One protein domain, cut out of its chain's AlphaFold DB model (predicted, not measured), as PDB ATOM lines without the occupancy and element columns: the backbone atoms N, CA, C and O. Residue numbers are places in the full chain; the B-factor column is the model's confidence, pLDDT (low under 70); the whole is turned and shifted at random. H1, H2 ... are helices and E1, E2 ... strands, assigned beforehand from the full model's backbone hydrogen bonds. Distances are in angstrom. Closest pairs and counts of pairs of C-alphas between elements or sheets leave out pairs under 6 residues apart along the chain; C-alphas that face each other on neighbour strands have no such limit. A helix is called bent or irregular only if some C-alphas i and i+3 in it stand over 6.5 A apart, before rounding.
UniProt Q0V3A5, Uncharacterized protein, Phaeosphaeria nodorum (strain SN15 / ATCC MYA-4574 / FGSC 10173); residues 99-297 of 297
ATOM      1  N   ALA A  99     126.452 120.403 163.488       81.56
ATOM      2  CA  ALA A  99     126.755 118.986 163.227       81.56
ATOM      3  C   ALA A  99     125.557 118.035 163.464       81.56
ATOM      4  O   ALA A  99     125.640 116.839 163.172       81.56
ATOM      5  N   GLY A 100     124.432 118.558 163.967       80.12
ATOM      6  CA  GLY A 100     123.171 117.826 164.099       80.12
ATOM      7  C   GLY A 100     122.612 117.333 162.780       80.12
ATOM      8  O   GLY A 100     122.019 116.260 162.745       80.12
ATOM      9  N   ILE A 101     122.917 118.027 161.682       81.75
ATOM     10  CA  ILE A 101     122.500 117.595 160.353       81.75
ATOM     11  C   ILE A 101     123.021 116.196 160.008       81.75
ATOM     12  O   ILE A 101     122.364 115.479 159.271       81.75
ATOM     13  N   LEU A 102     124.149 115.749 160.580       88.56
ATOM     14  CA  LEU A 102     124.700 114.407 160.334       88.56
ATOM     15  C   LEU A 102     123.912 113.294 161.040       88.56
ATOM     16  O   LEU A 102     124.033 112.125 160.679       88.56
ATOM     17  N   CYS A 103     123.092 113.654 162.026       86.38
ATOM     18  CA  CYS A 103     122.325 112.724 162.847       86.38
ATOM     19  C   CYS A 103     120.951 112.386 162.256       86.38
ATOM     20  O   CYS A 103     120.226 111.584 162.849       86.38
ATOM     21  N   TRP A 104     120.576 112.988 161.121       82.62
ATOM     22  CA  TRP A 104     119.212 112.949 160.583       82.62
ATOM     23  C   TRP A 104     118.642 111.527 160.447       82.62
ATOM     24  O   TRP A 104     117.458 111.319 160.693       82.62
ATOM     25  N   GLU A 105     119.463 110.525 160.108       82.81
ATOM     26  CA  GLU A 105     119.022 109.123 160.021       82.81
ATOM     27  C   GLU A 105     118.641 108.556 161.390       82.81
ATOM     28  O   GLU A 105     117.607 107.903 161.522       82.81
ATOM     29  N   THR A 106     119.458 108.817 162.413       79.62
ATOM     30  CA  THR A 106     119.175 108.383 163.791       79.62
ATOM     31  C   THR A 106     118.013 109.151 164.412       79.62
ATOM     32  O   THR A 106     117.298 108.599 165.234       79.62
ATOM     33  N   MET A 107     117.766 110.385 163.967       78.62
ATOM     34  CA  MET A 107     116.630 111.201 164.410       78.62
ATOM     35  C   MET A 107     115.282 110.732 163.848       78.62
ATOM     36  O   MET A 107     114.240 111.134 164.352       78.62
ATOM     37  N   ARG A 108     115.271 109.894 162.801       81.88
ATOM     38  CA  ARG A 108     114.027 109.355 162.222       81.88
ATOM     39  C   ARG A 108     113.441 108.187 163.004       81.88
ATOM     40  O   ARG A 108     112.298 107.813 162.748       81.88
ATOM     41  N   ASP A 109     114.221 107.573 163.884       81.50
ATOM     42  CA  ASP A 109     113.825 106.360 164.587       81.50
ATOM     43  C   ASP A 109     114.431 106.342 165.988       81.50
ATOM     44  O   ASP A 109     115.571 105.919 166.182       81.50
ATOM     45  N   ASP A 110     113.639 106.764 166.975       76.00
ATOM     46  CA  ASP A 110     114.040 106.780 168.384       76.00
ATOM     47  C   ASP A 110     114.459 105.388 168.898       76.00
ATOM     48  O   ASP A 110     115.216 105.288 169.863       76.00
ATOM     49  N   ASN A 111     114.043 104.297 168.238       81.56
ATOM     50  CA  ASN A 111     114.490 102.948 168.602       81.56
ATOM     51  C   ASN A 111     115.980 102.712 168.304       81.56
ATOM     52  O   ASN A 111     116.540 101.730 168.782       81.56
ATOM     53  N   LYS A 112     116.621 103.601 167.536       84.25
ATOM     54  CA  LYS A 112     118.050 103.544 167.198       84.25
ATOM     55  C   LYS A 112     118.927 104.398 168.110       84.25
ATOM     56  O   LYS A 112     120.144 104.451 167.913       84.25
ATOM     57  N   LEU A 113     118.346 105.070 169.105       87.19
ATOM     58  CA  LEU A 113     119.112 105.859 170.065       87.19
ATOM     59  C   LEU A 113     120.134 104.981 170.793       87.19
ATOM     60  O   LEU A 113     119.816 103.927 171.343       87.19
ATOM     61  N   GLY A 114     121.386 105.431 170.809       87.62
ATOM     62  CA  GLY A 114     122.483 104.722 171.458       87.62
ATOM     63  C   GLY A 114     123.019 103.530 170.666       87.62
ATOM     64  O   GLY A 114     123.924 102.852 171.158       87.62
ATOM     65  N   GLU A 115     122.493 103.247 169.472       92.25
ATOM     66  CA  GLU A 115     123.034 102.220 168.583       92.25
ATOM     67  C   GLU A 115     124.234 102.737 167.784       92.25
ATOM     68  O   GLU A 115     124.439 103.938 167.606       92.25
ATOM     69  N   TRP A 116     125.052 101.804 167.306       91.31
ATOM     70  CA  TRP A 116     126.174 102.120 166.431       91.31
ATOM     71  C   TRP A 116     125.687 102.385 165.004       91.31
ATOM     72  O   TRP A 116     124.908 101.595 164.471       91.31
ATOM     73  N   SER A 117     126.210 103.435 164.366       89.06
ATOM     74  CA  SER A 117     126.028 103.681 162.934       89.06
ATOM     75  C   SER A 117     127.364 103.663 162.194       89.06
ATOM     76  O   SER A 117     128.280 104.426 162.502       89.06
ATOM     77  N   GLU A 118     127.455 102.839 161.150       90.12
ATOM     78  CA  GLU A 118     128.609 102.829 160.243       90.12
ATOM     79  C   GLU A 118     128.642 104.049 159.309       90.12
ATOM     80  O   GLU A 118     129.677 104.303 158.690       90.12
ATOM     81  N   ARG A 119     127.554 104.831 159.229       90.12
ATOM     82  CA  ARG A 119     127.482 106.025 158.379       90.12
ATOM     83  C   ARG A 119     128.501 107.067 158.839       90.12
ATOM     84  O   ARG A 119     128.459 107.516 159.979       90.12
ATOM     85  N   GLU A 120     129.379 107.465 157.926       93.19
ATOM     86  CA  GLU A 120     130.363 108.535 158.098       93.19
ATOM     87  C   GLU A 120     130.322 109.447 156.865       93.19
ATOM     88  O   GLU A 120     130.358 108.965 155.732       93.19
ATOM     89  N   TYR A 121     130.235 110.759 157.078       94.00
ATOM     90  CA  TYR A 121     130.219 111.766 156.017       94.00
ATOM     91  C   TYR A 121     131.628 112.283 155.732       94.00
ATOM     92  O   TYR A 121     132.435 112.420 156.644       94.00
ATOM     93  N   ASN A 122     131.941 112.609 154.476       95.56
ATOM     94  CA  ASN A 122     133.288 113.021 154.073       95.56
ATOM     95  C   ASN A 122     133.244 114.257 153.171       95.56
ATOM     96  O   ASN A 122     132.739 114.198 152.052       95.56
ATOM     97  N   ASP A 123     133.842 115.353 153.634       95.62
ATOM     98  CA  ASP A 123     133.814 116.661 152.962       95.62
ATOM     99  C   ASP A 123     134.711 116.769 151.711       95.62
ATOM    100  O   ASP A 123     134.697 117.778 150.994       95.62
ATOM    101  N   TRP A 124     135.493 115.725 151.420       95.81
ATOM    102  CA  TRP A 124     136.406 115.674 150.284       95.81
ATOM    103  C   TRP A 124     135.947 114.710 149.196       95.81
ATOM    104  O   TRP A 124     135.843 115.099 148.035       95.81
ATOM    105  N   THR A 125     135.698 113.444 149.544       95.44
ATOM    106  CA  THR A 125     135.371 112.403 148.554       95.44
ATOM    107  C   THR A 125     133.879 112.246 148.292       95.44
ATOM    108  O   THR A 125     133.527 111.601 147.311       95.44
ATOM    109  N   ALA A 126     133.023 112.780 149.165       92.62
ATOM    110  CA  ALA A 126     131.577 112.577 149.117       92.62
ATOM    111  C   ALA A 126     130.821 113.833 149.581       92.62
ATOM    112  O   ALA A 126     129.871 113.750 150.352       92.62
ATOM    113  N   VAL A 127     131.251 115.017 149.130       90.06
ATOM    114  CA  VAL A 127     130.613 116.285 149.523       90.06
ATOM    115  C   VAL A 127     129.133 116.337 149.126       90.06
ATOM    116  O   VAL A 127     128.339 116.937 149.842       90.06
ATOM    117  N   GLN A 128     128.739 115.650 148.047       88.69
ATOM    118  CA  GLN A 128     127.338 115.565 147.631       88.69
ATOM    119  C   GLN A 128     126.447 114.922 148.702       88.69
ATOM    120  O   GLN A 128     125.307 115.336 148.871       88.69
ATOM    121  N   ASP A 129     126.972 113.989 149.503       89.75
ATOM    122  CA  ASP A 129     126.218 113.380 150.606       89.75
ATOM    123  C   ASP A 129     125.874 114.391 151.715       89.75
ATOM    124  O   ASP A 129     125.008 114.119 152.542       89.75
ATOM    125  N   LEU A 130     126.560 115.539 151.752       87.00
ATOM    126  CA  LEU A 130     126.328 116.629 152.701       87.00
ATOM    127  C   LEU A 130     125.433 117.730 152.115       87.00
ATOM    128  O   LEU A 130     124.749 118.419 152.870       87.00
ATOM    129  N   THR A 131     125.433 117.908 150.791       86.06
ATOM    130  CA  THR A 131     124.650 118.955 150.112       86.06
ATOM    131  C   THR A 131     123.297 118.468 149.606       86.06
ATOM    132  O   THR A 131     122.365 119.265 149.513       86.06
ATOM    133  N   ASP A 132     123.165 117.169 149.335       87.31
ATOM    134  CA  ASP A 132     121.990 116.568 148.692       87.31
ATOM    135  C   ASP A 132     121.158 115.746 149.689       87.31
ATOM    136  O   ASP A 132     120.517 114.748 149.346       87.31
ATOM    137  N   LEU A 133     121.170 116.164 150.957       85.25
ATOM    138  CA  LEU A 133     120.385 115.530 152.007       85.25
ATOM    139  C   LEU A 133     118.875 115.635 151.725       85.25
ATOM    140  O   LEU A 133     118.413 116.601 151.105       85.25
ATOM    141  N   PRO A 134     118.070 114.659 152.188       83.38
ATOM    142  CA  PRO A 134     116.621 114.720 152.049       83.38
ATOM    143  C   PRO A 134     116.048 116.034 152.595       83.38
ATOM    144  O   PRO A 134     116.524 116.563 153.595       83.38
ATOM    145  N   LYS A 135     114.981 116.561 151.981       78.12
ATOM    146  CA  LYS A 135     114.354 117.823 152.435       78.12
ATOM    147  C   LYS A 135     113.831 117.747 153.870       78.12
ATOM    148  O   LYS A 135     113.770 118.757 154.555       78.12
ATOM    149  N   ASP A 136     113.456 116.548 154.298       76.62
ATOM    150  CA  ASP A 136     113.045 116.205 155.654       76.62
ATOM    151  C   ASP A 136     114.237 115.811 156.544       76.62
ATOM    152  O   ASP A 136     114.049 115.297 157.633       76.62
ATOM    153  N   ALA A 137     115.490 116.007 156.134       74.69
ATOM    154  CA  ALA A 137     116.606 115.988 157.082       74.69
ATOM    155  C   ALA A 137     116.537 117.198 158.037       74.69
ATOM    156  O   ALA A 137     117.035 117.114 159.153       74.69
ATOM    157  N   PHE A 138     115.843 118.273 157.635       63.06
ATOM    158  CA  PHE A 138     115.565 119.444 158.464       63.06
ATOM    159  C   PHE A 138     114.377 119.202 159.387       63.06
ATOM    160  O   PHE A 138     113.238 119.069 158.931       63.06
ATOM    161  N   HIS A 139     114.633 119.186 160.690       55.84
ATOM    162  CA  HIS A 139     113.603 119.059 161.710       55.84
ATOM    163  C   HIS A 139     113.888 120.067 162.810       55.84
ATOM    164  O   HIS A 139     114.540 119.761 163.803       55.84
ATOM    165  N   LYS A 140     113.310 121.261 162.652       51.78
ATOM    166  CA  LYS A 140     113.512 122.419 163.528       51.78
ATOM    167  C   LYS A 140     113.491 122.103 165.030       51.78
ATOM    168  O   LYS A 140     114.297 122.654 165.762       51.78
ATOM    169  N   ASN A 141     112.607 121.218 165.496       53.66
ATOM    170  CA  ASN A 141     112.518 120.869 166.921       53.66
ATOM    171  C   ASN A 141     113.780 120.164 167.441       53.66
ATOM    172  O   ASN A 141     114.170 120.357 168.589       53.66
ATOM    173  N   VAL A 142     114.393 119.333 166.599       52.00
ATOM    174  CA  VAL A 142     115.589 118.562 166.930       52.00
ATOM    175  C   VAL A 142     116.849 119.341 166.548       52.00
ATOM    176  O   VAL A 142     117.830 119.293 167.280       52.00
ATOM    177  N   ASP A 143     116.808 120.143 165.484       56.62
ATOM    178  CA  ASP A 143     117.864 121.106 165.171       56.62
ATOM    179  C   ASP A 143     118.003 122.129 166.303       56.62
ATOM    180  O   ASP A 143     119.104 122.326 166.793       56.62
ATOM    181  N   ASP A 144     116.910 122.695 166.828       56.31
ATOM    182  CA  ASP A 144     116.943 123.581 168.002       56.31
ATOM    183  C   ASP A 144     117.557 122.871 169.233       56.31
ATOM    184  O   ASP A 144     118.271 123.503 170.017       56.31
ATOM    185  N   LEU A 145     117.340 121.555 169.385       57.50
ATOM    186  CA  LEU A 145     117.952 120.732 170.437       57.50
ATOM    187  C   LEU A 145     119.453 120.516 170.201       57.50
ATOM    188  O   LEU A 145     120.252 120.678 171.118       57.50
ATOM    189  N   VAL A 146     119.879 120.177 168.986       52.50
ATOM    190  CA  VAL A 146     121.306 119.982 168.700       52.50
ATOM    191  C   VAL A 146     122.065 121.310 168.687       52.50
ATOM    192  O   VAL A 146     123.199 121.382 169.151       52.50
ATOM    193  N   LEU A 147     121.437 122.381 168.211       51.03
ATOM    194  CA  LEU A 147     121.982 123.739 168.202       51.03
ATOM    195  C   LEU A 147     121.998 124.385 169.589       51.03
ATOM    196  O   LEU A 147     122.741 125.349 169.787       51.03
ATOM    197  N   SER A 148     121.185 123.905 170.533       48.84
ATOM    198  CA  SER A 148     121.414 124.170 171.960       48.84
ATOM    199  C   SER A 148     122.524 123.267 172.502       48.84
ATOM    200  O   SER A 148     123.410 123.747 173.176       48.84
ATOM    201  N   SER A 149     122.603 122.007 172.079       48.97
ATOM    202  CA  SER A 149     123.597 121.038 172.570       48.97
ATOM    203  C   SER A 149     125.048 121.237 172.069       48.97
ATOM    204  O   SER A 149     125.955 120.558 172.547       48.97
ATOM    205  N   GLY A 150     125.335 122.113 171.101       51.78
ATOM    206  CA  GLY A 150     126.703 122.319 170.593       51.78
ATOM    207  C   GLY A 150     127.627 122.927 171.658       51.78
ATOM    208  O   GLY A 150     127.303 123.966 172.220       51.78
ATOM    209  N   SER A 151     128.777 122.300 171.953       54.22
ATOM    210  CA  SER A 151     129.663 122.558 173.122       54.22
ATOM    211  C   SER A 151     129.006 122.424 174.510       54.22
ATOM    212  O   SER A 151     129.657 121.934 175.431       54.22
ATOM    213  N   GLU A 152     127.720 122.748 174.649       69.25
ATOM    214  CA  GLU A 152     126.919 122.562 175.857       69.25
ATOM    215  C   GLU A 152     126.757 121.077 176.200       69.25
ATOM    216  O   GLU A 152     126.830 120.744 177.365       69.25
ATOM    217  N   ALA A 153     126.667 120.145 175.244       81.06
ATOM    218  CA  ALA A 153     126.370 118.736 175.540       81.06
ATOM    219  C   ALA A 153     127.356 118.054 176.504       81.06
ATOM    220  O   ALA A 153     126.945 117.206 177.291       81.06
ATOM    221  N   ALA A 154     128.645 118.408 176.455       89.25
ATOM    222  CA  ALA A 154     129.638 117.903 177.405       89.25
ATOM    223  C   ALA A 154     129.502 118.579 178.784       89.25
ATOM    224  O   ALA A 154     129.663 117.922 179.812       89.25
ATOM    225  N   TYR A 155     129.158 119.869 178.813       90.56
ATOM    226  CA  TYR A 155     128.859 120.607 180.043       90.56
ATOM    227  C   TYR A 155     127.534 120.167 180.683       90.56
ATOM    228  O   TYR A 155     127.478 120.020 181.896       90.56
ATOM    229  N   GLU A 156     126.506 119.861 179.896       89.69
ATOM    230  CA  GLU A 156     125.235 119.280 180.338       89.69
ATOM    231  C   GLU A 156     125.429 117.848 180.846       89.69
ATOM    232  O   GLU A 156     124.842 117.439 181.847       89.69
ATOM    233  N   LEU A 157     126.327 117.086 180.216       91.62
ATOM    234  CA  LEU A 157     126.719 115.773 180.716       91.62
ATOM    235  C   LEU A 157     127.411 115.895 182.078       91.62
ATOM    236  O   LEU A 157     127.057 115.177 183.015       91.62
ATOM    237  N   ALA A 158     128.351 116.832 182.220       94.19
ATOM    238  CA  ALA A 158     128.980 117.141 183.499       94.19
ATOM    239  C   ALA A 158     127.952 117.619 184.537       94.19
ATOM    240  O   ALA A 158     127.977 117.144 185.674       94.19
ATOM    241  N   HIS A 159     127.017 118.486 184.142       93.00
ATOM    242  CA  HIS A 159     125.927 118.966 184.983       93.00
ATOM    243  C   HIS A 159     125.138 117.783 185.535       93.00
ATOM    244  O   HIS A 159     125.028 117.633 186.751       93.00
ATOM    245  N   LEU A 160     124.673 116.887 184.664       91.88
ATOM    246  CA  LEU A 160     123.889 115.723 185.054       91.88
ATOM    247  C   LEU A 160     124.681 114.737 185.920       91.88
ATOM    248  O   LEU A 160     124.153 114.215 186.902       91.88
ATOM    249  N   VAL A 161     125.954 114.494 185.605       94.56
ATOM    250  CA  VAL A 161     126.841 113.666 186.436       94.56
ATOM    251  C   VAL A 161     126.956 114.253 187.848       94.56
ATOM    252  O   VAL A 161     126.874 113.525 188.844       94.56
ATOM    253  N   LEU A 162     127.104 115.576 187.956       95.62
ATOM    254  CA  LEU A 162     127.279 116.277 189.225       95.62
ATOM    255  C   LEU A 162     125.980 116.439 190.020       95.62
ATOM    256  O   LEU A 162     126.037 116.366 191.248       95.62
ATOM    257  N   THR A 163     124.832 116.651 189.378       93.69
ATOM    258  CA  THR A 163     123.541 116.883 190.050       93.69
ATOM    259  C   THR A 163     122.733 115.600 190.203       93.69
ATOM    260  O   THR A 163     122.252 115.301 191.294       93.69
ATOM    261  N   GLY A 164     122.652 114.799 189.142       91.56
ATOM    262  CA  GLY A 164     121.965 113.511 189.113       91.56
ATOM    263  C   GLY A 164     122.693 112.421 189.897       91.56
ATOM    264  O   GLY A 164     122.044 111.512 190.412       91.56
ATOM    265  N   LYS A 165     124.023 112.522 190.051       94.06
ATOM    266  CA  LYS A 165     124.865 111.544 190.773       94.06
ATOM    267  C   LYS A 165     124.763 110.120 190.198       94.06
ATOM    268  O   LYS A 165     124.731 109.139 190.946       94.06
ATOM    269  N   TYR A 166     124.745 110.001 188.875       94.12
ATOM    270  CA  TYR A 166     124.865 108.739 188.136       94.12
ATOM    271  C   TYR A 166     125.598 108.966 186.806       94.12
ATOM    272  O   TYR A 166     125.783 110.108 186.388       94.12
ATOM    273  N   VAL A 167     126.027 107.884 186.150       95.00
ATOM    274  CA  VAL A 167     126.607 107.929 184.799       95.00
ATOM    275  C   VAL A 167     125.512 107.642 183.768       95.00
ATOM    276  O   VAL A 167     124.977 106.531 183.760       95.00
ATOM    277  N   PRO A 168     125.153 108.607 182.910       92.25
ATOM    278  CA  PRO A 168     124.089 108.421 181.934       92.25
ATOM    279  C   PRO A 168     124.531 107.561 180.744       92.25
ATOM    280  O   PRO A 168     125.508 107.887 180.075       92.25
ATOM    281  N   ILE A 169     123.785 106.491 180.446       92.62
ATOM    282  CA  ILE A 169     124.000 105.644 179.261       92.62
ATOM    283  C   ILE A 169     122.708 105.569 178.440       92.62
ATOM    284  O   ILE A 169     121.663 105.171 178.952       92.62
ATOM    285  N   ILE A 170     122.776 105.936 177.158       89.19
ATOM    286  CA  ILE A 170     121.627 105.897 176.240       89.19
ATOM    287  C   ILE A 170     121.663 104.637 175.389       89.19
ATOM    288  O   ILE A 170     122.682 104.343 174.763       89.19
ATOM    289  N   GLY A 171     120.540 103.914 175.343       89.06
ATOM    290  CA  GLY A 171     120.381 102.707 174.532       89.06
ATOM    291  C   GLY A 171     121.508 101.703 174.766       89.06
ATOM    292  O   GLY A 171     121.784 101.311 175.898       89.06
ATOM    293  N   GLN A 172     122.190 101.303 173.690       91.69
ATOM    294  CA  GLN A 172     123.332 100.385 173.772       91.69
ATOM    295  C   GLN A 172     124.651 101.067 174.184       91.69
ATOM    296  O   GLN A 172     125.665 100.382 174.328       91.69
ATOM    297  N   GLY A 173     124.675 102.396 174.333       92.06
ATOM    298  CA  GLY A 173     125.873 103.170 174.663       92.06
ATOM    299  C   GLY A 173     126.922 103.211 173.547       92.06
ATOM    300  O   GLY A 173     128.105 103.373 173.828       92.06
ATOM    301  N   LYS A 174     126.517 103.019 172.287       94.88
ATOM    302  CA  LYS A 174     127.415 102.935 171.121       94.88
ATOM    303  C   LYS A 174     127.337 104.140 170.185       94.88
ATOM    304  O   LYS A 174     128.044 104.159 169.178       94.88
ATOM    305  N   ALA A 175     126.494 105.115 170.510       92.94
ATOM    306  CA  ALA A 175     126.396 106.366 169.775       92.94
ATOM    307  C   ALA A 175     127.716 107.144 169.836       92.94
ATOM    308  O   ALA A 175     128.368 107.206 170.888       92.94
ATOM    309  N   ARG A 176     128.103 107.727 168.699       93.75
ATOM    310  CA  ARG A 176     129.352 108.477 168.550       93.75
ATOM    311  C   ARG A 176     129.147 109.884 168.032       93.75
ATOM    312  O   ARG A 176     128.259 110.129 167.219       93.75
ATOM    313  N   TRP A 177     130.027 110.785 168.448       92.62
ATOM    314  CA  TRP A 177     130.021 112.163 167.979       92.62
ATOM    315  C   TRP A 177     131.447 112.668 167.761       92.62
ATOM    316  O   TRP A 177     132.345 112.421 168.572       92.62
ATOM    317  N   ASN A 178     131.670 113.401 166.673       92.69
ATOM    318  CA  ASN A 178     132.896 114.179 166.529       92.69
ATOM    319  C   ASN A 178     133.043 115.263 167.598       92.69
ATOM    320  O   ASN A 178     132.113 115.676 168.277       92.69
ATOM    321  N   ASN A 179     134.242 115.776 167.771       91.88
ATOM    322  CA  ASN A 179     134.433 116.930 168.632       91.88
ATOM    323  C   ASN A 179     135.513 117.821 168.056       91.88
ATOM    324  O   ASN A 179     136.365 117.369 167.299       91.88
ATOM    325  N   VAL A 180     135.439 119.105 168.371       92.69
ATOM    326  CA  VAL A 180     136.456 120.084 168.009       92.69
ATOM    327  C   VAL A 180     136.492 121.147 169.091       92.69
ATOM    328  O   VAL A 180     135.453 121.593 169.579       92.69
ATOM    329  N   HIS A 181     137.694 121.563 169.467       92.31
ATOM    330  CA  HIS A 181     137.862 122.674 170.386       92.31
ATOM    331  C   HIS A 181     137.559 124.002 169.678       92.31
ATOM    332  O   HIS A 181     137.947 124.207 168.526       92.31
ATOM    333  N   VAL A 182     136.927 124.951 170.377       89.31
ATOM    334  CA  VAL A 182     136.527 126.245 169.792       89.31
ATOM    335  C   VAL A 182     137.703 127.013 169.174       89.31
ATOM    336  O   VAL A 182     137.540 127.667 168.147       89.31
ATOM    337  N   ALA A 183     138.903 126.892 169.750       91.38
ATOM    338  CA  ALA A 183     140.113 127.508 169.203       91.38
ATOM    339  C   ALA A 183     140.529 126.909 167.846       91.38
ATOM    340  O   ALA A 183     140.923 127.653 166.951       91.38
ATOM    341  N   ASP A 184     140.397 125.592 167.667       95.69
ATOM    342  CA  ASP A 184     140.719 124.934 166.398       95.69
ATOM    343  C   ASP A 184     139.684 125.288 165.322       95.69
ATOM    344  O   ASP A 184     140.049 125.578 164.181       95.69
ATOM    345  N   LEU A 185     138.397 125.354 165.689       93.50
ATOM    346  CA  LEU A 185     137.348 125.852 164.797       93.50
ATOM    347  C   LEU A 185     137.612 127.310 164.384       93.50
ATOM    348  O   LEU A 185     137.569 127.637 163.198       93.50
ATOM    349  N   ALA A 186     137.939 128.181 165.343       92.69
ATOM    350  CA  ALA A 186     138.275 129.578 165.074       92.69
ATOM    351  C   ALA A 186     139.490 129.709 164.143       92.69
ATOM    352  O   ALA A 186     139.497 130.567 163.262       92.69
ATOM    353  N   GLN A 187     140.487 128.830 164.274       96.31
ATOM    354  CA  GLN A 187     141.646 128.816 163.384       96.31
ATOM    355  C   GLN A 187     141.260 128.538 161.923       96.31
ATOM    356  O   GLN A 187     141.857 129.126 161.022       96.31
ATOM    357  N   LEU A 188     140.253 127.693 161.662       96.44
ATOM    358  CA  LEU A 188     139.754 127.500 160.298       96.44
ATOM    359  C   LEU A 188     139.098 128.776 159.754       96.44
ATOM    360  O   LEU A 188     139.364 129.157 158.615       96.44
ATOM    361  N   PHE A 189     138.296 129.469 160.567       94.88
ATOM    362  CA  PHE A 189     137.725 130.764 160.179       94.88
ATOM    363  C   PHE A 189     138.803 131.787 159.842       94.88
ATOM    364  O   PHE A 189     138.653 132.506 158.855       94.88
ATOM    365  N   VAL A 190     139.892 131.833 160.614       94.56
ATOM    366  CA  VAL A 190     141.043 132.696 160.314       94.56
ATOM    367  C   VAL A 190     141.627 132.347 158.948       94.56
ATOM    368  O   VAL A 190     141.725 133.233 158.111       94.56
ATOM    369  N   LEU A 191     141.924 131.073 158.678       97.50
ATOM    370  CA  LEU A 191     142.525 130.646 157.407       97.50
ATOM    371  C   LEU A 191     141.629 130.940 156.194       97.50
ATOM    372  O   LEU A 191     142.104 131.414 155.163       97.50
ATOM    373  N   LEU A 192     140.323 130.685 156.307       96.81
ATOM    374  CA  LEU A 192     139.372 130.988 155.235       96.81
ATOM    375  C   LEU A 192     139.193 132.498 155.054       96.81
ATOM    376  O   LEU A 192     139.120 132.976 153.926       96.81
ATOM    377  N   THR A 193     139.186 133.267 156.144       94.38
ATOM    378  CA  THR A 193     139.159 134.733 156.069       94.38
ATOM    379  C   THR A 193     140.434 135.255 155.414       94.38
ATOM    380  O   THR A 193     140.350 136.080 154.516       94.38
ATOM    381  N   GLU A 194     141.610 134.738 155.772       94.75
ATOM    382  CA  GLU A 194     142.881 135.074 155.124       94.75
ATOM    383  C   GLU A 194     142.855 134.765 153.620       94.75
ATOM    384  O   GLU A 194     143.319 135.572 152.816       94.75
ATOM    385  N   ALA A 195     142.272 133.638 153.205       96.38
ATOM    386  CA  ALA A 195     142.087 133.340 151.788       96.38
ATOM    387  C   ALA A 195     141.158 134.364 151.106       96.38
ATOM    388  O   ALA A 195     141.509 134.910 150.056       96.38
ATOM    389  N   ALA A 196     140.014 134.666 151.722       92.81
ATOM    390  CA  ALA A 196     139.033 135.619 151.207       92.81
ATOM    391  C   ALA A 196     139.619 137.028 151.031       92.81
ATOM    392  O   ALA A 196     139.478 137.641 149.977       92.81
ATOM    393  N   VAL A 197     140.341 137.530 152.031       89.69
ATOM    394  CA  VAL A 197     140.884 138.899 152.022       89.69
ATOM    395  C   VAL A 197     142.054 139.060 151.051       89.69
ATOM    396  O   VAL A 197     142.345 140.167 150.609       89.69
ATOM    397  N   ASN A 198     142.689 137.951 150.665       93.69
ATOM    398  CA  ASN A 198     143.650 137.896 149.566       93.69
ATOM    399  C   ASN A 198     142.973 137.719 148.191       93.69
ATOM    400  O   ASN A 198     143.657 137.427 147.211       93.69
ATOM    401  N   ASN A 199     141.645 137.873 148.106       92.81
ATOM    402  CA  ASN A 199     140.833 137.643 146.908       92.81
ATOM    403  C   ASN A 199     141.082 136.271 146.264       92.81
ATOM    404  O   ASN A 199     140.980 136.114 145.046       92.81
ATOM    405  N   ASN A 200     141.420 135.257 147.064       95.75
ATOM    406  CA  ASN A 200     141.542 133.907 146.548       95.75
ATOM    407  C   ASN A 200     140.135 133.381 146.272       95.75
ATOM    408  O   ASN A 200     139.434 133.026 147.207       95.75
ATOM    409  N   THR A 201     139.721 133.326 145.007       95.44
ATOM    410  CA  THR A 201     138.405 132.825 144.583       95.44
ATOM    411  C   THR A 201     138.460 131.387 144.055       95.44
ATOM    412  O   THR A 201     137.636 131.015 143.218       95.44
ATOM    413  N   ASP A 202     139.437 130.578 144.480       96.38
ATOM    414  CA  ASP A 202     139.567 129.186 144.036       96.38
ATOM    415  C   ASP A 202     138.290 128.381 144.327       96.38
ATOM    416  O   ASP A 202     137.803 128.312 145.454       96.38
ATOM    417  N   SER A 203     137.755 127.729 143.298       93.88
ATOM    418  CA  SER A 203     136.588 126.856 143.413       93.88
ATOM    419  C   SER A 203     136.758 125.701 144.405       93.88
ATOM    420  O   SER A 203     135.753 125.177 144.864       93.88
ATOM    421  N   GLU A 204     137.984 125.288 144.746       95.06
ATOM    422  CA  GLU A 204     138.224 124.283 145.794       95.06
ATOM    423  C   GLU A 204     137.935 124.798 147.208       95.06
ATOM    424  O   GLU A 204     137.694 123.991 148.112       95.06
ATOM    425  N   LEU A 205     137.943 126.122 147.394       95.44
ATOM    426  CA  LEU A 205     137.693 126.773 148.677       95.44
ATOM    427  C   LEU A 205     136.227 127.179 148.875       95.44
ATOM    428  O   LEU A 205     135.767 127.290 150.013       95.44
ATOM    429  N   TRP A 206     135.489 127.417 147.790       94.62
ATOM    430  CA  TRP A 206     134.217 128.142 147.843       94.62
ATOM    431  C   TRP A 206     133.070 127.412 147.145       94.62
ATOM    432  O   TRP A 206     133.263 126.472 146.375       94.62
ATOM    433  N   ASN A 207     131.853 127.916 147.365       91.38
ATOM    434  CA  ASN A 207     130.625 127.477 146.695       91.38
ATOM    435  C   ASN A 207     130.355 125.974 146.896       91.38
ATOM    436  O   ASN A 207     130.416 125.497 148.022       91.38
ATOM    437  N   GLU A 208     130.067 125.230 145.824       87.75
ATOM    438  CA  GLU A 208     129.684 123.806 145.860       87.75
ATOM    439  C   GLU A 208     130.692 122.909 146.596       87.75
ATOM    440  O   GLU A 208     130.316 121.883 147.155       87.75
ATOM    441  N   LYS A 209     131.973 123.296 146.617       89.81
ATOM    442  CA  LYS A 209     133.028 122.566 147.333       89.81
ATOM    443  C   LYS A 209     133.358 123.178 148.690       89.81
ATOM    444  O   LYS A 209     134.067 122.552 149.465       89.81
ATOM    445  N   GLY A 210     132.843 124.363 149.004       92.62
ATOM    446  CA  GLY A 210     133.098 125.097 150.244       92.62
ATOM    447  C   GLY A 210     132.368 124.542 151.471       92.62
ATOM    448  O   GLY A 210     131.987 125.316 152.345       92.62
ATOM    449  N   TYR A 211     132.145 123.227 151.540       93.62
ATOM    450  CA  TYR A 211     131.603 122.552 152.715       93.62
ATOM    451  C   TYR A 211     132.759 121.962 153.521       93.62
ATOM    452  O   TYR A 211     133.515 121.135 153.013       93.62
ATOM    453  N   TYR A 212     132.893 122.383 154.776       95.62
ATOM    454  CA  TYR A 212     133.998 121.989 155.645       95.62
ATOM    455  C   TYR A 212     133.454 121.264 156.863       95.62
ATOM    456  O   TYR A 212     132.776 121.865 157.697       95.62
ATOM    457  N   LEU A 213     133.780 119.981 156.984       95.38
ATOM    458  CA  LEU A 213     133.665 119.310 158.269       95.38
ATOM    459  C   LEU A 213     134.870 119.718 159.116       95.38
ATOM    460  O   LEU A 213     135.975 119.899 158.602       95.38
ATOM    461  N   VAL A 214     134.654 119.882 160.418       94.06
ATOM    462  CA  VAL A 214     135.695 120.325 161.350       94.06
ATOM    463  C   VAL A 214     135.650 119.428 162.577       94.06
ATOM    464  O   VAL A 214     134.679 119.445 163.330       94.06
ATOM    465  N   GLU A 215     136.687 118.616 162.750       94.19
ATOM    466  CA  GLU A 215     136.806 117.666 163.854       94.19
ATOM    467  C   GLU A 215     138.267 117.484 164.277       94.19
ATOM    468  O   GLU A 215     139.188 117.678 163.481       94.19
ATOM    469  N   ASN A 216     138.451 117.125 165.543       93.50
ATOM    470  CA  ASN A 216     139.693 116.700 166.173       93.50
ATOM    471  C   ASN A 216     139.462 115.383 166.936       93.50
ATOM    472  O   ASN A 216     139.816 115.243 168.106       93.50
ATOM    473  N   GLY A 217     138.803 114.429 166.281       91.56
ATOM    474  CA  GLY A 217     138.465 113.131 166.843       91.56
ATOM    475  C   GLY A 217     136.967 112.872 166.972       91.56
ATOM    476  O   GLY A 217     136.103 113.690 166.642       91.56
ATOM    477  N   GLU A 218     136.674 111.672 167.458       93.50
ATOM    478  CA  GLU A 218     135.343 111.108 167.654       93.50
ATOM    479  C   GLU A 218     135.329 110.381 168.999       93.50
ATOM    480  O   GLU A 218     136.239 109.599 169.279       93.50
ATOM    481  N   HIS A 219     134.305 110.623 169.817       94.56
ATOM    482  CA  HIS A 219     134.129 109.947 171.099       94.56
ATOM    483  C   HIS A 219     132.877 109.066 171.086       94.56
ATOM    484  O   HIS A 219     131.918 109.322 170.353       94.56
ATOM    485  N   LEU A 220     132.877 108.031 171.930       95.56
ATOM    486  CA  LEU A 220     131.661 107.321 172.319       95.56
ATOM    487  C   LEU A 220     131.050 108.058 173.509       95.56
ATOM    488  O   LEU A 220     131.724 108.252 174.523       95.56
ATOM    489  N   TRP A 221     129.767 108.406 173.426       93.94
ATOM    490  CA  TRP A 221     129.080 109.112 174.514       93.94
ATOM    491  C   TRP A 221     129.155 108.365 175.844       93.94
ATOM    492  O   TRP A 221     129.421 108.962 176.885       93.94
ATOM    493  N   ALA A 222     128.989 107.042 175.806       95.19
ATOM    494  CA  ALA A 222     129.065 106.203 176.994       95.19
ATOM    495  C   ALA A 222     130.454 106.231 177.652       95.19
ATOM    496  O   ALA A 222     130.555 106.247 178.877       95.19
ATOM    497  N   ASP A 223     131.527 106.261 176.861       97.38
ATOM    498  CA  ASP A 223     132.888 106.284 177.398       97.38
ATOM    499  C   ASP A 223     133.228 107.654 177.979       97.38
ATOM    500  O   ASP A 223     133.800 107.726 179.069       97.38
ATOM    501  N   LEU A 224     132.786 108.734 177.326       96.12
ATOM    502  CA  LEU A 224     132.900 110.085 177.869       96.12
ATOM    503  C   LEU A 224     132.128 110.224 179.192       96.12
ATOM    504  O   LEU A 224     132.674 110.729 180.170       96.12
ATOM    505  N   ALA A 225     130.897 109.708 179.266       95.88
ATOM    506  CA  ALA A 225     130.080 109.731 180.481       95.88
ATOM    507  C   ALA A 225     130.730 108.945 181.632       95.88
ATOM    508  O   ALA A 225     130.803 109.431 182.765       95.88
ATOM    509  N   ARG A 226     131.256 107.745 181.350       97.94
ATOM    510  CA  ARG A 226     132.010 106.941 182.329       97.94
ATOM    511  C   ARG A 226     133.260 107.661 182.805       97.94
ATOM    512  O   ARG A 226     133.547 107.651 184.005       97.94
ATOM    513  N   LEU A 227     133.997 108.285 181.887       98.44
ATOM    514  CA  LEU A 227     135.179 109.072 182.214       98.44
ATOM    515  C   LEU A 227     134.806 110.245 183.125       98.44
ATOM    516  O   LEU A 227     135.402 110.379 184.191       98.44
ATOM    517  N   MET A 228     133.779 111.022 182.779       97.56
ATOM    518  CA  MET A 228     133.286 112.123 183.612       97.56
ATOM    519  C   MET A 228     132.861 111.648 185.003       97.56
ATOM    520  O   MET A 228     133.295 112.221 185.998       97.56
ATOM    521  N   GLY A 229     132.087 110.563 185.110       98.06
ATOM    522  CA  GLY A 229     131.681 110.014 186.408       98.06
ATOM    523  C   GLY A 229     132.860 109.542 187.262       98.06
ATOM    524  O   GLY A 229     132.905 109.801 188.467       98.06
ATOM    525  N   LYS A 230     133.853 108.895 186.639       98.62
ATOM    526  CA  LYS A 230     135.096 108.493 187.307       98.62
ATOM    527  C   LYS A 230     135.869 109.713 187.814       98.62
ATOM    528  O   LYS A 230     136.233 109.750 188.990       98.62
ATOM    529  N   ARG A 231     136.101 110.708 186.953       98.56
ATOM    530  CA  ARG A 231     136.866 111.918 187.291       98.56
ATOM    531  C   ARG A 231     136.153 112.773 188.329       98.56
ATOM    532  O   ARG A 231     136.806 113.246 189.251       98.56
ATOM    533  N   ALA A 232     134.827 112.886 188.271       98.44
ATOM    534  CA  ALA A 232     134.045 113.594 189.281       98.44
ATOM    535  C   ALA A 232     134.278 113.026 190.692       98.44
ATOM    536  O   ALA A 232     134.417 113.789 191.646       98.44
ATOM    537  N   HIS A 233     134.366 111.698 190.827       98.38
ATOM    538  CA  HIS A 233     134.670 111.055 192.107       98.38
ATOM    539  C   HIS A 233     136.139 111.238 192.512       98.38
ATOM    540  O   HIS A 233     136.418 111.614 193.646       98.38
ATOM    541  N   GLU A 234     137.085 111.029 191.592       98.31
ATOM    542  CA  GLU A 234     138.524 111.191 191.867       98.31
ATOM    543  C   GLU A 234     138.905 112.633 192.248       98.31
ATOM    544  O   GLU A 234     139.825 112.841 193.037       98.31
ATOM    545  N   LEU A 235     138.179 113.624 191.724       98.12
ATOM    546  CA  LEU A 235     138.328 115.041 192.056       98.12
ATOM    547  C   LEU A 235     137.566 115.455 193.329       98.12
ATOM    548  O   LEU A 235     137.657 116.613 193.733       98.12
ATOM    549  N   GLY A 236     136.806 114.550 193.955       97.94
ATOM    550  CA  GLY A 236     136.004 114.846 195.146       97.94
ATOM    551  C   GLY A 236     134.793 115.751 194.887       97.94
ATOM    552  O   GLY A 236     134.295 116.386 195.811       97.94
ATOM    553  N   LEU A 237     134.312 115.831 193.641       97.75
ATOM    554  CA  LEU A 237     133.116 116.603 193.265       97.75
ATOM    555  C   LEU A 237     131.814 115.830 193.553       97.75
ATOM    556  O   LEU A 237     130.717 116.401 193.581       97.75
ATOM    557  N   VAL A 238     131.932 114.519 193.769       97.06
ATOM    558  CA  VAL A 238     130.874 113.624 194.249       97.06
ATOM    559  C   VAL A 238     131.426 112.711 195.348       97.06
ATOM    560  O   VAL A 238     132.586 112.308 195.301       97.06
ATOM    561  N   ASP A 239     130.582 112.345 196.313       95.62
ATOM    562  CA  ASP A 239     131.021 111.658 197.542       95.62
ATOM    563  C   ASP A 239     131.288 110.155 197.369       95.62
ATOM    564  O   ASP A 239     131.750 109.481 198.289       95.62
ATOM    565  N   LYS A 240     130.932 109.594 196.211       94.75
ATOM    566  CA  LYS A 240     131.050 108.162 195.932       94.75
ATOM    567  C   LYS A 240     131.251 107.900 194.450       94.75
ATOM    568  O   LYS A 240     130.887 108.717 193.605       94.75
ATOM    569  N   LYS A 241     131.744 106.701 194.141       96.88
ATOM    570  CA  LYS A 241     131.709 106.156 192.783       96.88
ATOM    571  C   LYS A 241     130.260 106.127 192.278       96.88
ATOM    572  O   LYS A 241     129.359 105.694 192.998       96.88
ATOM    573  N   LEU A 242     130.063 106.602 191.054       96.38
ATOM    574  CA  LEU A 242     128.761 106.651 190.402       96.38
ATOM    575  C   LEU A 242     128.495 105.354 189.634       96.38
ATOM    576  O   LEU A 242     129.407 104.793 189.025       96.38
ATOM    577  N   GLU A 243     127.243 104.908 189.663       96.31
ATOM    578  CA  GLU A 243     126.771 103.756 188.894       96.31
ATOM    579  C   GLU A 243     126.160 104.215 187.566       96.31
ATOM    580  O   GLU A 243     125.658 105.341 187.455       96.31
ATOM    581  N   GLU A 244     126.203 103.342 186.560       94.75
ATOM    582  CA  GLU A 244     125.538 103.576 185.277       94.75
ATOM    583  C   GLU A 244     124.018 103.516 185.441       94.75
ATOM    584  O   GLU A 244     123.484 102.671 186.163       94.75
ATOM    585  N   ASN A 245     123.316 104.410 184.752       91.00
ATOM    586  CA  ASN A 245     121.866 104.404 184.701       91.00
ATOM    587  C   ASN A 245     121.386 104.747 183.291       91.00
ATOM    588  O   ASN A 245     121.895 105.668 182.644       91.00
ATOM    589  N   SER A 246     120.381 104.007 182.834       82.06
ATOM    590  CA  SER A 246     119.642 104.354 181.631       82.06
ATOM    591  C   SER A 246     118.790 105.584 181.902       82.06
ATOM    592  O   SER A 246     118.009 105.609 182.857       82.06
ATOM    593  N   LEU A 247     118.900 106.596 181.054       68.19
ATOM    594  CA  LEU A 247     118.047 107.771 181.171       68.19
ATOM    595  C   LEU A 247     116.630 107.532 180.666       68.19
ATOM    596  O   LEU A 247     116.402 106.844 179.675       68.19
ATOM    597  N   ALA A 248     115.707 108.243 181.307       53.31
ATOM    598  CA  ALA A 248     114.412 108.613 180.766       53.31
ATOM    599  C   ALA A 248     114.295 110.142 180.888       53.31
ATOM    600  O   ALA A 248     113.872 110.656 181.921       53.31
ATOM    601  N   GLY A 249     114.757 110.882 179.876       56.41
ATOM    602  CA  GLY A 249     114.746 112.347 179.889       56.41
ATOM    603  C   GLY A 249     115.089 112.951 178.528       56.41
ATOM    604  O   GLY A 249     115.942 112.429 177.816       56.41
ATOM    605  N   PHE A 250     114.407 114.044 178.175       54.44
ATOM    606  CA  PHE A 250     114.492 114.705 176.864       54.44
ATOM    607  C   PHE A 250     115.869 115.343 176.594       54.44
ATOM    608  O   PHE A 250     116.339 115.323 175.461       54.44
ATOM    609  N   GLU A 251     116.548 115.834 177.636       55.72
ATOM    610  CA  GLU A 251     117.879 116.467 177.545       55.72
ATOM    611  C   GLU A 251     118.976 115.490 177.097       55.72
ATOM    612  O   GLU A 251     119.939 115.882 176.449       55.72
ATOM    613  N   ALA A 252     118.803 114.196 177.371       66.75
ATOM    614  CA  ALA A 252     119.816 113.188 177.093       66.75
ATOM    615  C   ALA A 252     119.672 112.488 175.736       66.75
ATOM    616  O   ALA A 252     120.478 111.622 175.392       66.75
ATOM    617  N   VAL A 253     118.643 112.835 174.960       74.94
ATOM    618  CA  VAL A 253     118.377 112.209 173.658       74.94
ATOM    619  C   VAL A 253     119.534 112.464 172.685       74.94
ATOM    620  O   VAL A 253     119.901 111.571 171.922       74.94
ATOM    621  N   SER A 254     120.178 113.634 172.767       78.50
ATOM    622  CA  SER A 254     121.305 113.994 171.899       78.50
ATOM    623  C   SER A 254     122.518 113.067 172.062       78.50
ATOM    624  O   SER A 254     123.170 112.745 171.069       78.50
ATOM    625  N   TRP A 255     122.762 112.538 173.267       88.06
ATOM    626  CA  TRP A 255     123.823 111.553 173.530       88.06
ATOM    627  C   TRP A 255     123.533 110.163 172.941       88.06
ATOM    628  O   TRP A 255     124.388 109.278 172.959       88.06
ATOM    629  N   GLY A 256     122.323 109.951 172.417       88.50
ATOM    630  CA  GLY A 256     121.943 108.756 171.671       88.50
ATOM    631  C   GLY A 256     122.128 108.871 170.156       88.50
ATOM    632  O   GLY A 256     121.983 107.861 169.468       88.50
ATOM    633  N   PHE A 257     122.440 110.051 169.618       88.31
ATOM    634  CA  PHE A 257     122.586 110.249 168.174       88.31
ATOM    635  C   PHE A 257     124.014 110.011 167.678       88.31
ATOM    636  O   PHE A 257     124.986 110.129 168.423       88.31
ATOM    637  N   ASN A 258     124.129 109.704 166.383       90.88
ATOM    638  CA  ASN A 258     125.415 109.543 165.715       90.88
ATOM    639  C   ASN A 258     125.713 110.753 164.820       90.88
ATOM    640  O   ASN A 258     125.052 110.936 163.801       90.88
ATOM    641  N   SER A 259     126.741 111.532 165.161       90.88
ATOM    642  CA  SER A 259     127.275 112.608 164.316       90.88
ATOM    643  C   SER A 259     128.705 112.270 163.922       90.88
ATOM    644  O   SER A 259     129.631 112.393 164.725       90.88
ATOM    645  N   ARG A 260     128.871 111.776 162.695       93.31
ATOM    646  CA  ARG A 260     130.131 111.192 162.226       93.31
ATOM    647  C   ARG A 260     130.533 111.796 160.889       93.31
ATOM    648  O   ARG A 260     130.067 111.383 159.833       93.31
ATOM    649  N   GLY A 261     131.371 112.812 160.943       94.25
ATOM    650  CA  GLY A 261     132.017 113.482 159.836       94.25
ATOM    651  C   GLY A 261     133.528 113.259 159.844       94.25
ATOM    652  O   GLY A 261     134.172 113.167 160.885       94.25
ATOM    653  N   LYS A 262     134.108 113.215 158.650       95.38
ATOM    654  CA  LYS A 262     135.540 113.113 158.408       95.38
ATOM    655  C   LYS A 262     136.032 114.399 157.757       95.38
ATOM    656  O   LYS A 262     135.774 114.631 156.574       95.38
ATOM    657  N   ALA A 263     136.755 115.211 158.530       95.69
ATOM    658  CA  ALA A 263     137.336 116.466 158.062       95.69
ATOM    659  C   ALA A 263     138.629 116.209 157.281       95.69
ATOM    660  O   ALA A 263     139.679 115.874 157.848       95.69
ATOM    661  N   VAL A 264     138.562 116.381 155.962       96.88
ATOM    662  CA  VAL A 264     139.697 116.212 155.045       96.88
ATOM    663  C   VAL A 264     139.971 117.497 154.278       96.88
ATOM    664  O   VAL A 264     141.136 117.822 154.036       96.88
ATOM    665  N   ARG A 265     138.926 118.235 153.893       96.69
ATOM    666  CA  ARG A 265     139.048 119.388 153.002       96.69
ATOM    667  C   ARG A 265     139.946 120.466 153.582       96.69
ATOM    668  O   ARG A 265     140.941 120.805 152.949       96.69
ATOM    669  N   ALA A 266     139.648 120.951 154.787       97.25
ATOM    670  CA  ALA A 266     140.389 122.043 155.423       97.25
ATOM    671  C   ALA A 266     141.906 121.767 155.501       97.25
ATOM    672  O   ALA A 266     142.720 122.632 155.170       97.25
ATOM    673  N   LYS A 267     142.286 120.525 155.836       96.88
ATOM    674  CA  LYS A 267     143.683 120.053 155.856       96.88
ATOM    675  C   LYS A 267     144.356 120.196 154.488       96.88
ATOM    676  O   LYS A 267     145.509 120.598 154.401       96.88
ATOM    677  N   LYS A 268     143.639 119.887 153.404       97.00
ATOM    678  CA  LYS A 268     144.179 119.913 152.035       97.00
ATOM    679  C   LYS A 268     144.247 121.302 151.418       97.00
ATOM    680  O   LYS A 268     145.215 121.590 150.724       97.00
ATOM    681  N   VAL A 269     143.213 122.121 151.612       97.19
ATOM    682  CA  VAL A 269     143.046 123.366 150.841       97.19
ATOM    683  C   VAL A 269     143.587 124.601 151.557       97.19
ATOM    684  O   VAL A 269     143.982 125.553 150.893       97.19
ATOM    685  N   VAL A 270     143.656 124.580 152.893       97.19
ATOM    686  CA  VAL A 270     144.205 125.687 153.698       97.19
ATOM    687  C   VAL A 270     145.232 125.239 154.742       97.19
ATOM    688  O   VAL A 270     145.671 126.047 155.554       97.19
ATOM    689  N   GLY A 271     145.638 123.963 154.740       96.94
ATOM    690  CA  GLY A 271     146.634 123.450 155.688       96.94
ATOM    691  C   GLY A 271     146.167 123.477 157.146       96.94
ATOM    692  O   GLY A 271     146.992 123.574 158.049       96.94
ATOM    693  N   TRP A 272     144.851 123.449 157.384       98.06
ATOM    694  CA  TRP A 272     144.307 123.468 158.739       98.06
ATOM    695  C   TRP A 272     144.639 122.171 159.476       98.06
ATOM    696  O   TRP A 272     144.383 121.083 158.966       98.06
ATOM    697  N   GLU A 273     145.144 122.290 160.700       96.31
ATOM    698  CA  GLU A 273     145.424 121.168 161.593       96.31
ATOM    699  C   GLU A 273     144.962 121.532 163.011       96.31
ATOM    700  O   GLU A 273     145.381 122.584 163.514       96.31
ATOM    701  N   PRO A 274     144.125 120.705 163.660       95.12
ATOM    702  CA  PRO A 274     143.717 120.942 165.037       95.12
ATOM    703  C   PRO A 274     144.874 120.657 166.002       95.12
ATOM    704  O   PRO A 274     145.673 119.744 165.782       95.12
ATOM    705  N   LYS A 275     144.986 121.461 167.061       95.50
ATOM    706  CA  LYS A 275     146.092 121.393 168.034       95.50
ATOM    707  C   LYS A 275     145.631 121.423 169.483       95.50
ATOM    708  O   LYS A 275     146.463 121.247 170.374       95.50
ATOM    709  N   ALA A 276     144.358 121.707 169.732       94.88
ATOM    710  CA  ALA A 276     143.838 121.732 171.084       94.88
ATOM    711  C   ALA A 276     143.762 120.311 171.681       94.88
ATOM    712  O   ALA A 276     143.798 119.325 170.934       94.88
ATOM    713  N   PRO A 277     143.656 120.194 173.018       94.50
ATOM    714  CA  PRO A 277     143.479 118.908 173.687       94.50
ATOM    715  C   PRO A 277     142.239 118.156 173.191       94.50
ATOM    716  O   PRO A 277     141.292 118.764 172.680       94.50
ATOM    717  N   SER A 278     142.235 116.834 173.371       93.75
ATOM    718  CA  SER A 278     141.044 116.033 173.088       93.75
ATOM    719  C   SER A 278     139.934 116.327 174.101       93.75
ATOM    720  O   SER A 278     140.170 116.884 175.179       93.75
ATOM    721  N   ILE A 279     138.704 115.921 173.786       93.38
ATOM    722  CA  ILE A 279     137.587 116.070 174.723       93.38
ATOM    723  C   ILE A 279     137.838 115.319 176.040       93.38
ATOM    724  O   ILE A 279     137.509 115.829 177.107       93.38
ATOM    725  N   GLU A 280     138.491 114.159 176.000       95.12
ATOM    726  CA  GLU A 280     138.846 113.380 177.188       95.12
ATOM    727  C   GLU A 280     139.823 114.132 178.099       95.12
ATOM    728  O   GLU A 280     139.654 114.117 179.320       95.12
ATOM    729  N   ASP A 281     140.793 114.840 177.515       95.62
ATOM    730  CA  ASP A 281     141.786 115.628 178.256       95.62
ATOM    731  C   ASP A 281     141.185 116.889 178.904       95.62
ATOM    732  O   ASP A 281     141.753 117.432 179.854       95.62
ATOM    733  N   THR A 282     140.015 117.343 178.438       94.38
ATOM    734  CA  THR A 282     139.309 118.525 178.974       94.38
ATOM    735  C   THR A 282     138.271 118.194 180.053       94.38
ATOM    736  O   THR A 282     137.764 119.102 180.711       94.38
ATOM    737  N   VAL A 283     137.981 116.910 180.311       96.62
ATOM    738  CA  VAL A 283     136.950 116.471 181.277       96.62
ATOM    739  C   VAL A 283     137.120 117.096 182.665       96.62
ATOM    740  O   VAL A 283     136.140 117.524 183.277       96.62
ATOM    741  N   ASP A 284     138.350 117.167 183.170       97.81
ATOM    742  CA  ASP A 284     138.631 117.737 184.491       97.81
ATOM    743  C   ASP A 284     138.286 119.230 184.574       97.81
ATOM    744  O   ASP A 284     137.842 119.692 185.625       97.81
ATOM    745  N   GLU A 285     138.538 119.981 183.500       96.00
ATOM    746  CA  GLU A 285     138.228 121.410 183.398       96.00
ATOM    747  C   GLU A 285     136.716 121.610 183.339       96.00
ATOM    748  O   GLU A 285     136.167 122.299 184.195       96.00
ATOM    749  N   ILE A 286     136.037 120.893 182.436       95.56
ATOM    750  CA  ILE A 286     134.578 120.941 182.274       95.56
ATOM    751  C   ILE A 286     133.872 120.674 183.612       95.56
ATOM    752  O   ILE A 286     132.989 121.427 184.017       95.56
ATOM    753  N   LEU A 287     134.284 119.631 184.341       97.56
ATOM    754  CA  LEU A 287     133.700 119.286 185.641       97.56
ATOM    755  C   LEU A 287     133.907 120.381 186.699       97.56
ATOM    756  O   LEU A 287     133.007 120.640 187.501       97.56
ATOM    757  N   LYS A 288     135.087 121.008 186.741       97.06
ATOM    758  CA  LYS A 288     135.401 122.072 187.711       97.06
ATOM    759  C   LYS A 288     134.663 123.364 187.388       97.06
ATOM    760  O   LYS A 288     134.168 124.020 188.308       97.06
ATOM    761  N   ASP A 289     134.579 123.711 186.112       95.12
ATOM    762  CA  ASP A 289     133.863 124.889 185.637       95.12
ATOM    763  C   ASP A 289     132.368 124.748 185.908       95.12
ATOM    764  O   ASP A 289     131.756 125.641 186.500       95.12
ATOM    765  N   GLU A 290     131.801 123.582 185.597       94.94
ATOM    766  CA  GLU A 290     130.400 123.289 185.871       94.94
ATOM    767  C   GLU A 290     130.102 123.271 187.374       94.94
ATOM    768  O   GLU A 290     129.140 123.891 187.829       94.94
ATOM    769  N   LYS A 291     130.969 122.658 188.190       95.75
ATOM    770  CA  LYS A 291     130.837 122.726 189.651       95.75
ATOM    771  C   LYS A 291     130.874 124.171 190.157       95.75
ATOM    772  O   LYS A 291     130.047 124.557 190.980       95.75
ATOM    773  N   SER A 292     131.789 124.982 189.633       95.56
ATOM    774  CA  SER A 292     131.905 126.398 189.992       95.56
ATOM    775  C   SER A 292     130.675 127.210 189.582       95.56
ATOM    776  O   SER A 292     130.355 128.197 190.245       95.56
ATOM    777  N   ARG A 293     129.993 126.830 188.495       93.19
ATOM    778  CA  ARG A 293     128.716 127.421 188.077       93.19
ATOM    779  C   ARG A 293     127.590 127.036 189.035       93.19
ATOM    780  O   ARG A 293     126.852 127.916 189.468       93.19
ATOM    781  N   LEU A 294     127.498 125.756 189.399       93.25
ATOM    782  CA  LEU A 294     126.510 125.239 190.350       93.25
ATOM    783  C   LEU A 294     126.624 125.884 191.735       93.25
ATOM    784  O   LEU A 294     125.605 126.139 192.357       93.25
ATOM    785  N   ASP A 295     127.839 126.177 192.200       92.19
ATOM    786  CA  ASP A 295     128.067 126.783 193.521       92.19
ATOM    787  C   ASP A 295     127.763 128.292 193.577       92.19
ATOM    788  O   ASP A 295     127.714 128.875 194.661       92.19
ATOM    789  N   LYS A 296     127.597 128.946 192.418       88.19
ATOM    790  CA  LYS A 296     127.269 130.380 192.312       88.19
ATOM    791  C   LYS A 296     125.767 130.657 192.193       88.19
ATOM    792  O   LYS A 296     125.382 131.816 192.348       88.19
ATOM    793  N   ASN A 297     124.969 129.634 191.889       60.53
ATOM    794  CA  ASN A 297     123.509 129.698 191.768       60.53
ATOM    795  C   ASN A 297     122.832 129.260 193.069       60.53
ATOM    796  O   ASN A 297     121.749 129.812 193.360       60.53
TER     797      ASN A 297
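What this domain is: This is residues 99 to 297 of the 297 residues of an uncharacterized protein of Phaeosphaeria nodorum (strain SN15 / ATCC MYA-4574 / FGSC 10173) (UniProt Q0V3A5). At one end of an elongated body, three helices, H4, H6 and H9, cross one another in a triangle, with a small pair of strands, E1 and E4, beside H6. A second small pair, E2 and E3, lies near the middle, H3 crosses H1 on one side, and the other end is looser, with H5, H8, H2 and long stretches without named elements. The printed part has 199 residues, with nine named helices and four named strands in the order H1 H2 H3 H4 E1 E2 H5 E3 H6 E4 H7 H8 H9; E1 and E4 are parallel, E2 and E3 antiparallel. The class is mostly helix, and the whole is compact, with a radius of gyration of the C-alphas of 18.2 A and spans of 57 by 34 by 28 A.

Where its parts are: E1 is residues 167 to 169 and E4 residues 244 to 246. H6, residues 221 to 234, is 19.9 A long; H4, residues 152 to 164, 16.8 A; H9, residues 279 to 294, 21.2 A, ending at C-alpha 294 (126.510, 125.239, 190.350). E2 is residues 176 to 178 and E3 residues 218 to 220. H1, residues 99 to 107, begins at C-alpha 99 (126.755, 118.986, 163.227). H3 is residues 140 to 149, H7 residues 250 to 256, H2 residues 128 to 131 and H8 residues 265 to 269. H5, residues 182 to 197, is 22.2 A long. H1, H7 and H9 are irregular: C-alphas 102 and 105 are 7.8 A apart, 251 and 254 7.1 A, 281 and 284 7.3 A. H9 has a kink of 33 degrees near residue 286.

How they stand to each other: In the parallel pair E1 and E4, N 245 and O 167 are 2.9 A apart, within hydrogen-bond range. The closest C-alphas of E1 and H6 are those of Ile 169 and Ala 222, 5.6 A apart. With residues 157 to 162 alone, H4 touches H6 at a steep tilt of 51 degrees, closest at the C-alphas of Val 161 and Gly 229, 6.1 A. With residues 286 to 291 alone, H9 touches H4, closest at the C-alphas of Ala 158 and Leu 287, 5.6 A. With residues 280 to 287 alone, H9 touches H6, closest at the C-alphas of Met 228 and Val 283, 6.1 A. In the antiparallel pair E2 and E3, N 219 and O 177 are 2.9 A apart, within hydrogen-bond range. H1 touches H3 at a steep tilt of 54 degrees, closest at the C-alphas of Gly 100 and Val 146, 5.4 A. H3 and H7 only just touch, with 3 pairs of C-alphas within 8 A, the closest those of Val 146 and Ser 254, 6.8 A. H5 and H8 are close but not clearly touching, closest at the C-alphas of Leu 188 and Ala 266, 7.3 A; H2 touches no helix. Every O i to N i+4 pair is within hydrogen-bond range in H3, H4, H5, H6 and H8, against 10 of 12 in H9, 1 of 5 in H1, with 4 of 6 O i to N i+3 pairs, and 0 of 3 in H7, with 3 of 4; H2 is too short for an O i to N i+4 pair.

The domain as a whole: The two C-alphas farthest apart are those of Asn 199 and Lys 240, 58.0 A. The printed part has no cut. The links H1 to H2 and H5 to E3 are long, 20 residues each. Residues 138 to 152, 247 to 252 and 297 have pLDDT under 70; the mean of the printed part is 88.3.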